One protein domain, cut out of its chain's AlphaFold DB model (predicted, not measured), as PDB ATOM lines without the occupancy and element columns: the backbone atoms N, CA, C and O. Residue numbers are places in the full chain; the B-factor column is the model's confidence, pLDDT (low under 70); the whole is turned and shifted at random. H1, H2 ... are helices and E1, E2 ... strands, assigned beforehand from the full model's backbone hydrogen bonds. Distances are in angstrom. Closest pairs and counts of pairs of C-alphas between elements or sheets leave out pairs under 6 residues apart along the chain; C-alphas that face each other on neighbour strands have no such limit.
ATOM      1  N   GLU A  10      87.175  27.120   1.245       92.56
ATOM      2  CA  GLU A  10      86.309  25.960   1.037       92.56
ATOM      3  C   GLU A  10      86.416  25.406  -0.390       92.56
ATOM      4  O   GLU A  10      86.733  24.234  -0.576       92.56
ATOM      5  N   TRP A  11      86.262  26.261  -1.408       94.56
ATOM      6  CA  TRP A  11      86.418  25.832  -2.795       94.56
ATOM      7  C   TRP A  11      87.839  25.352  -3.090       94.56
ATOM      8  O   TRP A  11      88.006  24.375  -3.809       94.56
ATOM      9  N   GLN A  12      88.863  26.025  -2.559       94.44
ATOM     10  CA  GLN A  12      90.254  25.618  -2.771       94.44
ATOM     11  C   GLN A  12      90.515  24.217  -2.216       94.44
ATOM     12  O   GLN A  12      91.012  23.376  -2.957       94.44
ATOM     13  N   THR A  13      90.089  23.941  -0.982       94.75
ATOM     14  CA  THR A  13      90.206  22.613  -0.365       94.75
ATOM     15  C   THR A  13      89.498  21.548  -1.198       94.75
ATOM     16  O   THR A  13      90.089  20.525  -1.529       94.75
ATOM     17  N   MET A  14      88.250  21.805  -1.595       94.06
ATOM     18  CA  MET A  14      87.455  20.853  -2.376       94.06
ATOM     19  C   MET A  14      88.042  20.611  -3.769       94.06
ATOM     20  O   MET A  14      88.026  19.491  -4.274       94.06
ATOM     21  N   ARG A  15      88.566  21.664  -4.399       95.31
ATOM     22  CA  ARG A  15      89.221  21.597  -5.705       95.31
ATOM     23  C   ARG A  15      90.509  20.786  -5.638       95.31
ATOM     24  O   ARG A  15      90.772  20.012  -6.553       95.31
ATOM     25  N   ASP A  16      91.318  21.005  -4.609       95.06
ATOM     26  CA  ASP A  16      92.612  20.348  -4.469       95.06
ATOM     27  C   ASP A  16      92.420  18.848  -4.165       95.06
ATOM     28  O   ASP A  16      93.072  18.025  -4.806       95.06
ATOM     29  N   ASP A  17      91.431  18.489  -3.335       95.44
ATOM     30  CA  ASP A  17      90.991  17.098  -3.133       95.44
ATOM     31  C   ASP A  17      90.529  16.443  -4.448       95.44
ATOM     32  O   ASP A  17      91.028  15.384  -4.835       95.44
ATOM     33  N   LEU A  18      89.647  17.105  -5.210       96.06
ATOM     34  CA  LEU A  18      89.192  16.563  -6.493       96.06
ATOM     35  C   LEU A  18      90.352  16.361  -7.470       96.06
ATOM     36  O   LEU A  18      90.394  15.362  -8.189       96.06
ATOM     37  N   LEU A  19      91.300  17.300  -7.505       95.56
ATOM     38  CA  LEU A  19      92.459  17.222  -8.386       95.56
ATOM     39  C   LEU A  19      93.332  15.999  -8.071       95.56
ATOM     40  O   LEU A  19      93.890  15.404  -8.992       95.56
ATOM     41  N   GLU A  20      93.454  15.606  -6.803       94.88
ATOM     42  CA  GLU A  20      94.149  14.377  -6.414       94.88
ATOM     43  C   GLU A  20      93.388  13.128  -6.864       94.88
ATOM     44  O   GLU A  20      93.989  12.246  -7.485       94.88
ATOM     45  N   ARG A  21      92.066  13.086  -6.649       95.44
ATOM     46  CA  ARG A  21      91.229  11.939  -7.034       95.44
ATOM     47  C   ARG A  21      91.263  11.670  -8.538       95.44
ATOM     48  O   ARG A  21      91.402  10.526  -8.951       95.44
ATOM     49  N   VAL A  22      91.177  12.702  -9.381       94.44
ATOM     50  CA  VAL A  22      91.062  12.519 -10.846       94.44
ATOM     51  C   VAL A  22      92.386  12.190 -11.540       94.44
ATOM     52  O   VAL A  22      92.382  11.641 -12.645       94.44
ATOM     53  N   LYS A  23      93.531  12.457 -10.893       90.75
ATOM     54  CA  LYS A  23      94.864  12.143 -11.441       90.75
ATOM     55  C   LYS A  23      95.112  10.649 -11.632       90.75
ATOM     56  O   LYS A  23      95.967  10.293 -12.440       90.75
ATOM     57  N   VAL A  24      94.383   9.786 -10.920       89.75
ATOM     58  CA  VAL A  24      94.482   8.327 -11.095       89.75
ATOM     59  C   VAL A  24      93.940   7.873 -12.453       89.75
ATOM     60  O   VAL A  24      94.390   6.859 -12.975       89.75
ATOM     61  N   ILE A  25      93.014   8.645 -13.035       90.06
ATOM     62  CA  ILE A  25      92.429   8.387 -14.355       90.06
ATOM     63  C   ILE A  25      93.202   9.141 -15.430       90.06
ATOM     64  O   ILE A  25      93.634   8.573 -16.432       90.06
ATOM     65  N   ASP A  26      93.404  10.439 -15.216       86.19
ATOM     66  CA  ASP A  26      94.103  11.289 -16.165       86.19
ATOM     67  C   ASP A  26      95.054  12.232 -15.431       86.19
ATOM     68  O   ASP A  26      94.714  13.346 -15.034       86.19
ATOM     69  N   ASN A  27      96.291  11.765 -15.274       86.88
ATOM     70  CA  ASN A  27      97.366  12.491 -14.607       86.88
ATOM     71  C   ASN A  27      97.751  13.824 -15.277       86.88
ATOM     72  O   ASN A  27      98.509  14.596 -14.691       86.88
ATOM     73  N   TRP A  28      97.238  14.103 -16.480       88.31
ATOM     74  CA  TRP A  28      97.420  15.378 -17.176       88.31
ATOM     75  C   TRP A  28      96.409  16.449 -16.752       88.31
ATOM     76  O   TRP A  28      96.624  17.633 -17.032       88.31
ATOM     77  N   ILE A  29      95.324  16.081 -16.059       90.88
ATOM     78  CA  ILE A  29      94.390  17.061 -15.496       90.88
ATOM     79  C   ILE A  29      95.155  17.929 -14.496       90.88
ATOM     80  O   ILE A  29      95.693  17.460 -13.493       90.88
ATOM     81  N   SER A  30      95.213  19.223 -14.794       91.00
ATOM     82  CA  SER A  30      96.012  20.197 -14.041       91.00
ATOM     83  C   SER A  30      95.185  21.361 -13.519       91.00
ATOM     84  O   SER A  30      95.658  22.125 -12.680       91.00
ATOM     85  N   ARG A  31      93.944  21.508 -13.995       92.31
ATOM     86  CA  ARG A  31      93.083  22.620 -13.622       92.31
ATOM     87  C   ARG A  31      91.641  22.174 -13.461       92.31
ATOM     88  O   ARG A  31      91.103  21.462 -14.303       92.31
ATOM     89  N   ILE A  32      91.012  22.685 -12.408       95.31
ATOM     90  CA  ILE A  32      89.577  22.567 -12.174       95.31
ATOM     91  C   ILE A  32      89.002  23.976 -12.035       95.31
ATOM     92  O   ILE A  32      89.424  24.756 -11.174       95.31
ATOM     93  N   THR A  33      88.067  24.321 -12.914       95.19
ATOM     94  CA  THR A  33      87.424  25.637 -12.961       95.19
ATOM     95  C   THR A  33      86.070  25.584 -12.258       95.19
ATOM     96  O   THR A  33      85.249  24.706 -12.523       95.19
ATOM     97  N   ASN A  34      85.850  26.547 -11.359       95.44
ATOM     98  CA  ASN A  34      84.622  26.679 -10.586       95.44
ATOM     99  C   ASN A  34      83.481  27.220 -11.459       95.44
ATOM    100  O   ASN A  34      83.585  28.331 -11.978       95.44
ATOM    101  N   GLY A  35      82.394  26.464 -11.573       93.19
ATOM    102  CA  GLY A  35      81.106  26.929 -12.093       93.19
ATOM    103  C   GLY A  35      79.957  26.622 -11.127       93.19
ATOM    104  O   GLY A  35      78.807  26.501 -11.559       93.19
ATOM    105  N   THR A  36      80.259  26.428  -9.836       91.62
ATOM    106  CA  THR A  36      79.248  26.142  -8.812       91.62
ATOM    107  C   THR A  36      78.193  27.256  -8.772       91.62
ATOM    108  O   THR A  36      78.517  28.435  -8.955       91.62
ATOM    109  N   PRO A  37      76.919  26.910  -8.528       93.62
ATOM    110  CA  PRO A  37      76.409  25.577  -8.187       93.62
ATOM    111  C   PRO A  37      76.075  24.697  -9.404       93.62
ATOM    112  O   PRO A  37      75.577  23.595  -9.219       93.62
ATOM    113  N   SER A  38      76.299  25.171 -10.630       94.94
ATOM    114  CA  SER A  38      75.792  24.512 -11.837       94.94
ATOM    115  C   SER A  38      76.726  23.433 -12.372       94.94
ATOM    116  O   SER A  38      76.277  22.347 -12.713       94.94
ATOM    117  N   TYR A  39      78.021  23.716 -12.476       96.06
ATOM    118  CA  TYR A  39      78.969  22.779 -13.075       96.06
ATOM    119  C   TYR A  39      80.392  22.988 -12.559       96.06
ATOM    120  O   TYR A  39      80.713  24.002 -11.944       96.06
ATOM    121  N   ILE A  40      81.280  22.059 -12.891       96.69
ATOM    122  CA  ILE A  40      82.729  22.266 -12.842       96.69
ATOM    123  C   ILE A  40      83.354  21.825 -14.162       96.69
ATOM    124  O   ILE A  40      82.779  21.027 -14.905       96.69
ATOM    125  N   MET A  41      84.525  22.368 -14.476       95.81
ATOM    126  CA  MET A  41      85.285  21.967 -15.661       95.81
ATOM    127  C   MET A  41      86.640  21.418 -15.255       95.81
ATOM    128  O   MET A  41      87.326  22.045 -14.452       95.81
ATOM    129  N   LEU A  42      87.024  20.282 -15.832       94.38
ATOM    130  CA  LEU A  42      88.326  19.658 -15.638       94.38
ATOM    131  C   LEU A  42      89.126  19.828 -16.931       94.38
ATOM    132  O   LEU A  42      88.682  19.434 -18.011       94.38
ATOM    133  N   GLU A  43      90.297  20.445 -16.819       91.62
ATOM    134  CA  GLU A  43      91.114  20.887 -17.946       91.62
ATOM    135  C   GLU A  43      92.584  20.475 -17.783       91.62
ATOM    136  O   GLU A  43      93.071  20.161 -16.691       91.62
ATOM    137  N   GLY A  44      93.316  20.496 -18.898       87.31
ATOM    138  CA  GLY A  44      94.725  20.100 -18.966       87.31
ATOM    139  C   GLY A  44      94.940  18.636 -19.351       87.31
ATOM    140  O   GLY A  44      96.003  18.312 -19.876       87.31
ATOM    141  N   GLY A  45      93.913  17.801 -19.177       86.19
ATOM    142  CA  GLY A  45      93.915  16.382 -19.517       86.19
ATOM    143  C   GLY A  45      93.881  16.064 -21.016       86.19
ATOM    144  O   GLY A  45      93.966  16.939 -21.886       86.19
ATOM    145  N   ARG A  46      93.686  14.772 -21.292       86.25
ATOM    146  CA  ARG A  46      93.488  14.177 -22.625       86.25
ATOM    147  C   ARG A  46      92.260  14.680 -23.353       86.25
ATOM    148  O   ARG A  46      92.231  14.682 -24.581       86.25
ATOM    149  N   VAL A  47      91.269  15.136 -22.605       88.56
ATOM    150  CA  VAL A  47      90.126  15.909 -23.087       88.56
ATOM    151  C   VAL A  47      89.735  16.935 -22.023       88.56
ATOM    152  O   VAL A  47      90.177  16.853 -20.876       88.56
ATOM    153  N   GLY A  48      88.932  17.925 -22.405       90.38
ATOM    154  CA  GLY A  48      88.280  18.814 -21.448       90.38
ATOM    155  C   GLY A  48      86.932  18.241 -21.033       90.38
ATOM    156  O   GLY A  48      86.097  17.963 -21.898       90.38
ATOM    157  N   TYR A  49      86.699  18.120 -19.730       93.50
ATOM    158  CA  TYR A  49      85.444  17.611 -19.185       93.50
ATOM    159  C   TYR A  49      84.620  18.726 -18.563       93.50
ATOM    160  O   TYR A  49      85.163  19.658 -17.968       93.50
ATOM    161  N   LYS A  50      83.303  18.610 -18.675       96.19
ATOM    162  CA  LYS A  50      82.341  19.406 -17.928       96.19
ATOM    163  C   LYS A  50      81.443  18.447 -17.159       96.19
ATOM    164  O   LYS A  50      80.791  17.601 -17.767       96.19
ATOM    165  N   TYR A  51      81.426  18.602 -15.844       97.19
ATOM    166  CA  TYR A  51      80.561  17.850 -14.947       97.19
ATOM    167  C   TYR A  51      79.426  18.753 -14.479       97.19
ATOM    168  O   TYR A  51      79.683  19.836 -13.945       97.19
ATOM    169  N   ASP A  52      78.189  18.340 -14.737       96.75
ATOM    170  CA  ASP A  52      76.993  19.041 -14.284       96.75
ATOM    171  C   ASP A  52      76.648  18.603 -12.858       96.75
ATOM    172  O   ASP A  52      76.417  17.427 -12.589       96.75
ATOM    173  N   LEU A  53      76.625  19.555 -11.927       94.88
ATOM    174  CA  LEU A  53      76.410  19.281 -10.503       94.88
ATOM    175  C   LEU A  53      74.937  19.003 -10.169       94.88
ATOM    176  O   LEU A  53      74.638  18.547  -9.063       94.88
ATOM    177  N   LEU A  54      74.015  19.316 -11.083       93.88
ATOM    178  CA  LEU A  54      72.582  19.095 -10.909       93.88
ATOM    179  C   LEU A  54      72.170  17.736 -11.472       93.88
ATOM    180  O   LEU A  54      71.478  16.986 -10.786       93.88
ATOM    181  N   THR A  55      72.591  17.419 -12.700       94.94
ATOM    182  CA  THR A  55      72.248  16.141 -13.348       94.94
ATOM    183  C   THR A  55      73.220  15.017 -13.011       94.94
ATOM    184  O   THR A  55      72.880  13.856 -13.223       94.94
ATOM    185  N   LYS A  56      74.392  15.348 -12.450       94.19
ATOM    186  CA  LYS A  56      75.507  14.421 -12.202       94.19
ATOM    187  C   LYS A  56      76.063  13.789 -13.478       94.19
ATOM    188  O   LYS A  56      76.628  12.702 -13.460       94.19
ATOM    189  N   GLU A  57      75.922  14.479 -14.604       95.19
ATOM    190  CA  GLU A  57      76.391  13.980 -15.892       95.19
ATOM    191  C   GLU A  57      77.776  14.528 -16.235       95.19
ATOM    192  O   GLU A  57      78.059  15.728 -16.122       95.19
ATOM    193  N   LEU A  58      78.641  13.634 -16.715       94.81
ATOM    194  CA  LEU A  58      79.941  13.978 -17.269       94.81
ATOM    195  C   LEU A  58      79.843  14.115 -18.790       94.81
ATOM    196  O   LEU A  58      79.442  13.194 -19.497       94.81
ATOM    197  N   SER A  59      80.280  15.257 -19.311       94.25
ATOM    198  CA  SER A  59      80.331  15.527 -20.748       94.25
ATOM    199  C   SER A  59      81.733  15.933 -21.188       94.25
ATOM    200  O   SER A  59      82.472  16.603 -20.463       94.25
ATOM    201  N   ILE A  60      82.109  15.543 -22.405       91.56
ATOM    202  CA  ILE A  60      83.337  16.019 -23.049       91.56
ATOM    203  C   ILE A  60      83.008  17.348 -23.728       91.56
ATOM    204  O   ILE A  60      82.177  17.393 -24.633       91.56
ATOM    205  N   TRP A  61      83.651  18.430 -23.293       87.44
ATOM    206  CA  TRP A  61      83.310  19.787 -23.733       87.44
ATOM    207  C   TRP A  61      84.387  20.434 -24.611       87.44
ATOM    208  O   TRP A  61      84.079  21.326 -25.401       87.44
ATOM    209  N   ASN A  62      85.646  19.998 -24.498       80.00
ATOM    210  CA  ASN A  62      86.755  20.581 -25.251       80.00
ATOM    211  C   ASN A  62      87.774  19.522 -25.689       80.00
ATOM    212  O   ASN A  62      87.885  18.446 -25.098       80.00
ATOM    213  N   LYS A  63      88.543  19.850 -26.730       73.50
ATOM    214  CA  LYS A  63      89.672  19.034 -27.179       73.50
ATOM    215  C   LYS A  63      90.769  19.028 -26.112       73.50
ATOM    216  O   LYS A  63      90.997  20.034 -25.442       73.50
ATOM    217  N   GLY A  64      91.447  17.892 -25.984       69.31
ATOM    218  CA  GLY A  64      92.577  17.720 -25.075       69.31
ATOM    219  C   GLY A  64      93.777  18.592 -25.387       69.31
ATOM    220  O   GLY A  64      93.908  19.167 -26.474       69.31
ATOM    221  N   THR A  65      94.701  18.655 -24.433       71.25
ATOM    222  CA  THR A  65      95.993  19.306 -24.642       71.25
ATOM    223  C   THR A  65      96.809  18.559 -25.700       71.25
ATOM    224  O   THR A  65      96.846  17.333 -25.734       71.25
ATOM    225  N   ARG A  66      97.527  19.289 -26.566       65.25
ATOM    226  CA  ARG A  66      98.312  18.705 -27.680       65.25
ATOM    227  C   ARG A  66      99.375  17.687 -27.245       65.25
ATOM    228  O   ARG A  66      99.822  16.900 -28.070       65.25
ATOM    229  N   TYR A  67      99.789  17.740 -25.982       67.31
ATOM    230  CA  TYR A  67     100.836  16.891 -25.408       67.31
ATOM    231  C   TYR A  67     100.291  15.744 -24.556       67.31
ATOM    232  O   TYR A  67     101.066  14.933 -24.059       67.31
ATOM    233  N   SER A  68      98.971  15.660 -24.397       63.84
ATOM    234  CA  SER A  68      98.335  14.533 -23.733       63.84
ATOM    235  C   SER A  68      98.347  13.330 -24.682       63.84
ATOM    236  O   SER A  68      97.554  13.209 -25.612       63.84
ATOM    237  N   SER A  69      99.346  12.467 -24.524       66.50
ATOM    238  CA  SER A  69      99.462  11.241 -25.310       66.50
ATOM    239  C   SER A  69      98.605  10.116 -24.712       66.50
ATOM    240  O   SER A  69      98.346  10.060 -23.503       66.50
ATOM    241  N   GLY A  70      98.170   9.190 -25.567       75.25
ATOM    242  CA  GLY A  70      97.406   8.002 -25.181       75.25
ATOM    243  C   GLY A  70      95.908   8.098 -25.476       75.25
ATOM    244  O   GLY A  70      95.436   9.033 -26.117       75.25
ATOM    245  N   SER A  71      95.173   7.090 -25.022       80.06
ATOM    246  CA  SER A  71      93.726   6.949 -25.198       80.06
ATOM    247  C   SER A  71      93.049   6.789 -23.843       80.06
ATOM    248  O   SER A  71      93.633   6.192 -22.942       80.06
ATOM    249  N   LEU A  72      91.814   7.266 -23.731       84.81
ATOM    250  CA  LEU A  72      90.916   6.933 -22.628       84.81
ATOM    251  C   LEU A  72      89.919   5.887 -23.101       84.81
ATOM    252  O   LEU A  72      89.385   5.986 -24.209       84.81
ATOM    253  N   THR A  73      89.681   4.887 -22.268       89.12
ATOM    254  CA  THR A  73      88.631   3.903 -22.502       89.12
ATOM    255  C   THR A  73      87.287   4.441 -22.017       89.12
ATOM    256  O   THR A  73      87.211   5.365 -21.211       89.12
ATOM    257  N   VAL A  74      86.194   3.837 -22.484       88.25
ATOM    258  CA  VAL A  74      84.850   4.156 -21.971       88.25
ATOM    259  C   VAL A  74      84.743   3.838 -20.475       88.25
ATOM    260  O   VAL A  74      84.075   4.562 -19.743       88.25
ATOM    261  N   ASN A  75      85.449   2.805 -20.005       92.38
ATOM    262  CA  ASN A  75      85.491   2.463 -18.586       92.38
ATOM    263  C   ASN A  75      86.160   3.568 -17.763       92.38
ATOM    264  O   ASN A  75      85.628   3.924 -16.718       92.38
ATOM    265  N   ASP A  76      87.250   4.164 -18.258       91.56
ATOM    266  CA  ASP A  76      87.921   5.286 -17.582       91.56
ATOM    267  C   ASP A  76      86.982   6.488 -17.417       91.56
ATOM    268  O   ASP A  76      86.972   7.136 -16.373       91.56
ATOM    269  N   LEU A  77      86.149   6.762 -18.430       91.75
ATOM    270  CA  LEU A  77      85.130   7.813 -18.361       91.75
ATOM    271  C   LEU A  77      84.053   7.491 -17.318       91.75
ATOM    272  O   LEU A  77      83.655   8.377 -16.562       91.75
ATOM    273  N   GLY A  78      83.614   6.231 -17.248       94.19
ATOM    274  CA  GLY A  78      82.673   5.770 -16.227       94.19
ATOM    275  C   GLY A  78      83.245   5.905 -14.815       94.19
ATOM    276  O   GLY A  78      82.584   6.447 -13.934       94.19
ATOM    277  N   THR A  79      84.501   5.499 -14.607       94.62
ATOM    278  CA  THR A  79      85.183   5.661 -13.316       94.62
ATOM    279  C   THR A  79      85.361   7.133 -12.951       94.62
ATOM    280  O   THR A  79      85.130   7.503 -11.803       94.62
ATOM    281  N   LEU A  80      85.712   7.994 -13.913       94.69
ATOM    282  CA  LEU A  80      85.814   9.435 -13.683       94.69
ATOM    283  C   LEU A  80      84.476  10.038 -13.238       94.69
ATOM    284  O   LEU A  80      84.458  10.850 -12.316       94.69
ATOM    285  N   GLN A  81      83.365   9.630 -13.854       95.69
ATOM    286  CA  GLN A  81      82.039  10.070 -13.432       95.69
ATOM    287  C   GLN A  81      81.726   9.614 -12.000       95.69
ATOM    288  O   GLN A  81      81.320  10.441 -11.188       95.69
ATOM    289  N   SER A  82      81.991   8.351 -11.648       96.38
ATOM    290  CA  SER A  82      81.777   7.865 -10.277       96.38
ATOM    291  C   SER A  82      82.610   8.628  -9.239       96.38
ATOM    292  O   SER A  82      82.089   8.976  -8.183       96.38
ATOM    293  N   ILE A  83      83.870   8.959  -9.551       96.56
ATOM    294  CA  ILE A  83      84.731   9.783  -8.683       96.56
ATOM    295  C   ILE A  83      84.121  11.174  -8.455       96.56
ATOM    296  O   ILE A  83      84.167  11.696  -7.343       96.56
ATOM    297  N   LEU A  84      83.567  11.789  -9.503       96.56
ATOM    298  CA  LEU A  84      82.948  13.115  -9.422       96.56
ATOM    299  C   LEU A  84      81.664  13.101  -8.588       96.56
ATOM    300  O   LEU A  84      81.432  14.024  -7.807       96.56
ATOM    301  N   GLU A  85      80.857  12.053  -8.734       96.12
ATOM    302  CA  GLU A  85      79.644  11.846  -7.945       96.12
ATOM    303  C   GLU A  85      79.965  11.652  -6.459       96.12
ATOM    304  O   GLU A  85      79.355  12.309  -5.612       96.12
ATOM    305  N   GLU A  86      80.947  10.800  -6.150       96.31
ATOM    306  CA  GLU A  86      81.423  10.550  -4.786       96.31
ATOM    307  C   GLU A  86      81.978  11.830  -4.156       96.31
ATOM    308  O   GLU A  86      81.546  12.230  -3.076       96.31
ATOM    309  N   TRP A  87      82.858  12.536  -4.872       96.31
ATOM    310  CA  TRP A  87      83.406  13.811  -4.419       96.31
ATOM    311  C   TRP A  87      82.310  14.842  -4.134       96.31
ATOM    312  O   TRP A  87      82.349  15.515  -3.104       96.31
ATOM    313  N   GLN A  88      81.313  14.969  -5.016       94.62
ATOM    314  CA  GLN A  88      80.208  15.898  -4.797       94.62
ATOM    315  C   GLN A  88      79.435  15.539  -3.524       94.62
ATOM    316  O   GLN A  88      79.115  16.433  -2.740       94.62
ATOM    317  N   THR A  89      79.137  14.255  -3.314       94.62
ATOM    318  CA  THR A  89      78.438  13.787  -2.114       94.62
ATOM    319  C   THR A  89      79.251  14.046  -0.847       94.62
ATOM    320  O   THR A  89      78.703  14.597   0.105       94.62
ATOM    321  N   ASP A  90      80.552  13.757  -0.850       93.88
ATOM    322  CA  ASP A  90      81.441  14.066   0.276       93.88
ATOM    323  C   ASP A  90      81.442  15.559   0.598       93.88
ATOM    324  O   ASP A  90      81.403  15.962   1.762       93.88
ATOM    325  N   CYS A  91      81.466  16.392  -0.439       90.69
ATOM    326  CA  CYS A  91      81.475  17.833  -0.277       90.69
ATOM    327  C   CYS A  91      80.154  18.359   0.294       90.69
ATOM    328  O   CYS A  91      80.170  19.245   1.138       90.69
ATOM    329  N   GLU A  92      79.017  17.813  -0.141       88.38
ATOM    330  CA  GLU A  92      77.689  18.204   0.352       88.38
ATOM    331  C   GLU A  92      77.425  17.762   1.799       88.38
ATOM    332  O   GLU A  92      76.601  18.372   2.477       88.38
ATOM    333  N   VAL A  93      78.105  16.713   2.273       88.69
ATOM    334  CA  VAL A  93      77.985  16.222   3.656       88.69
ATOM    335  C   VAL A  93      78.929  16.961   4.608       88.69
ATOM    336  O   VAL A  93      78.552  17.232   5.747       88.69
ATOM    337  N   ASN A  94      80.151  17.270   4.164       77.81
ATOM    338  CA  ASN A  94      81.210  17.779   5.041       77.81
ATOM    339  C   ASN A  94      81.351  19.313   5.062       77.81
ATOM    340  O   ASN A  94      82.037  19.824   5.951       77.81
ATOM    341  N   PHE A  95      80.731  20.048   4.127       63.44
ATOM    342  CA  PHE A  95      80.897  21.503   3.972       63.44
ATOM    343  C   PHE A  95      79.571  22.256   3.773       63.44
ATOM    344  O   PHE A  95      79.431  23.381   4.319       63.44
TER     345      PHE A  95
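Overview. This is residues 10 to 95 of the 95 residues of an uncharacterized protein of Bacillus pseudomycoides (UniProt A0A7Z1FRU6). A four-stranded antiparallel sheet, E1 to E4, is covered on one face by two helices, H1 and H2, which lie side by side and run opposite ways; the other face of the sheet is bare. H1 packs over the E1 edge and the longer H2 over E3 and E4, so that helices and sheet form two layers, helices on one face of a sheet. The printed part has 86 residues, with two named helices and four named strands in the order H1 E1 E2 E3 E4 H2, and its class is mixed, helices and strands. The sheet's order is E1 - E2 - E3 - E4, a meander, each strand the antiparallel neighbour of the one before. The whole is compact, with a radius of gyration of the C-alphas of 12.1 A, yet elongated, spanning 36 by 22 by 20 A.

Along the chain. H1 is residues 10 to 22, 18.6 A from first to last C-alpha, beginning with C-alpha 10 at (86.309, 25.960, 1.037). The strands follow: E1, residues 31 to 35, 12.8 A; E2, residues 39 to 43, 13.2 A; E3, residues 47 to 52, 16.1 A; and E4, residues 58 to 63, 14.8 A, ending with C-alpha 63 at (89.672, 19.034, -27.179). H2, residues 74 to 94, is 30.5 A long and ends with C-alpha 94 at (81.210, 17.779, 5.041).

Arrangement. E1 and E2 form a hairpin, with N 33 and O 41 within hydrogen-bond range at 2.8 A. In the hairpin E2 and E3, N 40 and O 51 are 2.9 A apart. In the hairpin E3 and E4, N 50 and O 59 are 2.8 A apart. The edge strands E1 and E4 are apart. H1 is on the sheet at a height of 9.3 A, over E1 and slantwise to the strands, at 48 degrees to E1 on the local plane; their closest C-alphas, of Arg 15 and Ile 32, are 6.6 A apart. H2 is on the same face at a height of 10.0 A, over E3 and E4, and runs only just across the strands, at 60.1 degrees to E4 on the local plane; the closest C-alphas of H2 and E4, those of Gln 81 and Leu 58, are 5.9 A apart. H1 and H2 touch at a shallow tilt of 27 degrees, opposite ways, with the closest C-alphas, of Val 22 and Leu 80, 6.7 A apart. In H1 and H2 every O i to N i+4 pair is within hydrogen-bond range.

Size, cuts and confidence. The C-alphas of Arg 66 and Val 93, the two farthest apart, are 37.4 A apart. The printed part has no cut and no long link. Mean pLDDT of the printed part is 90.0; residue 64, residues 66 to 69 and residue 95 are under 70.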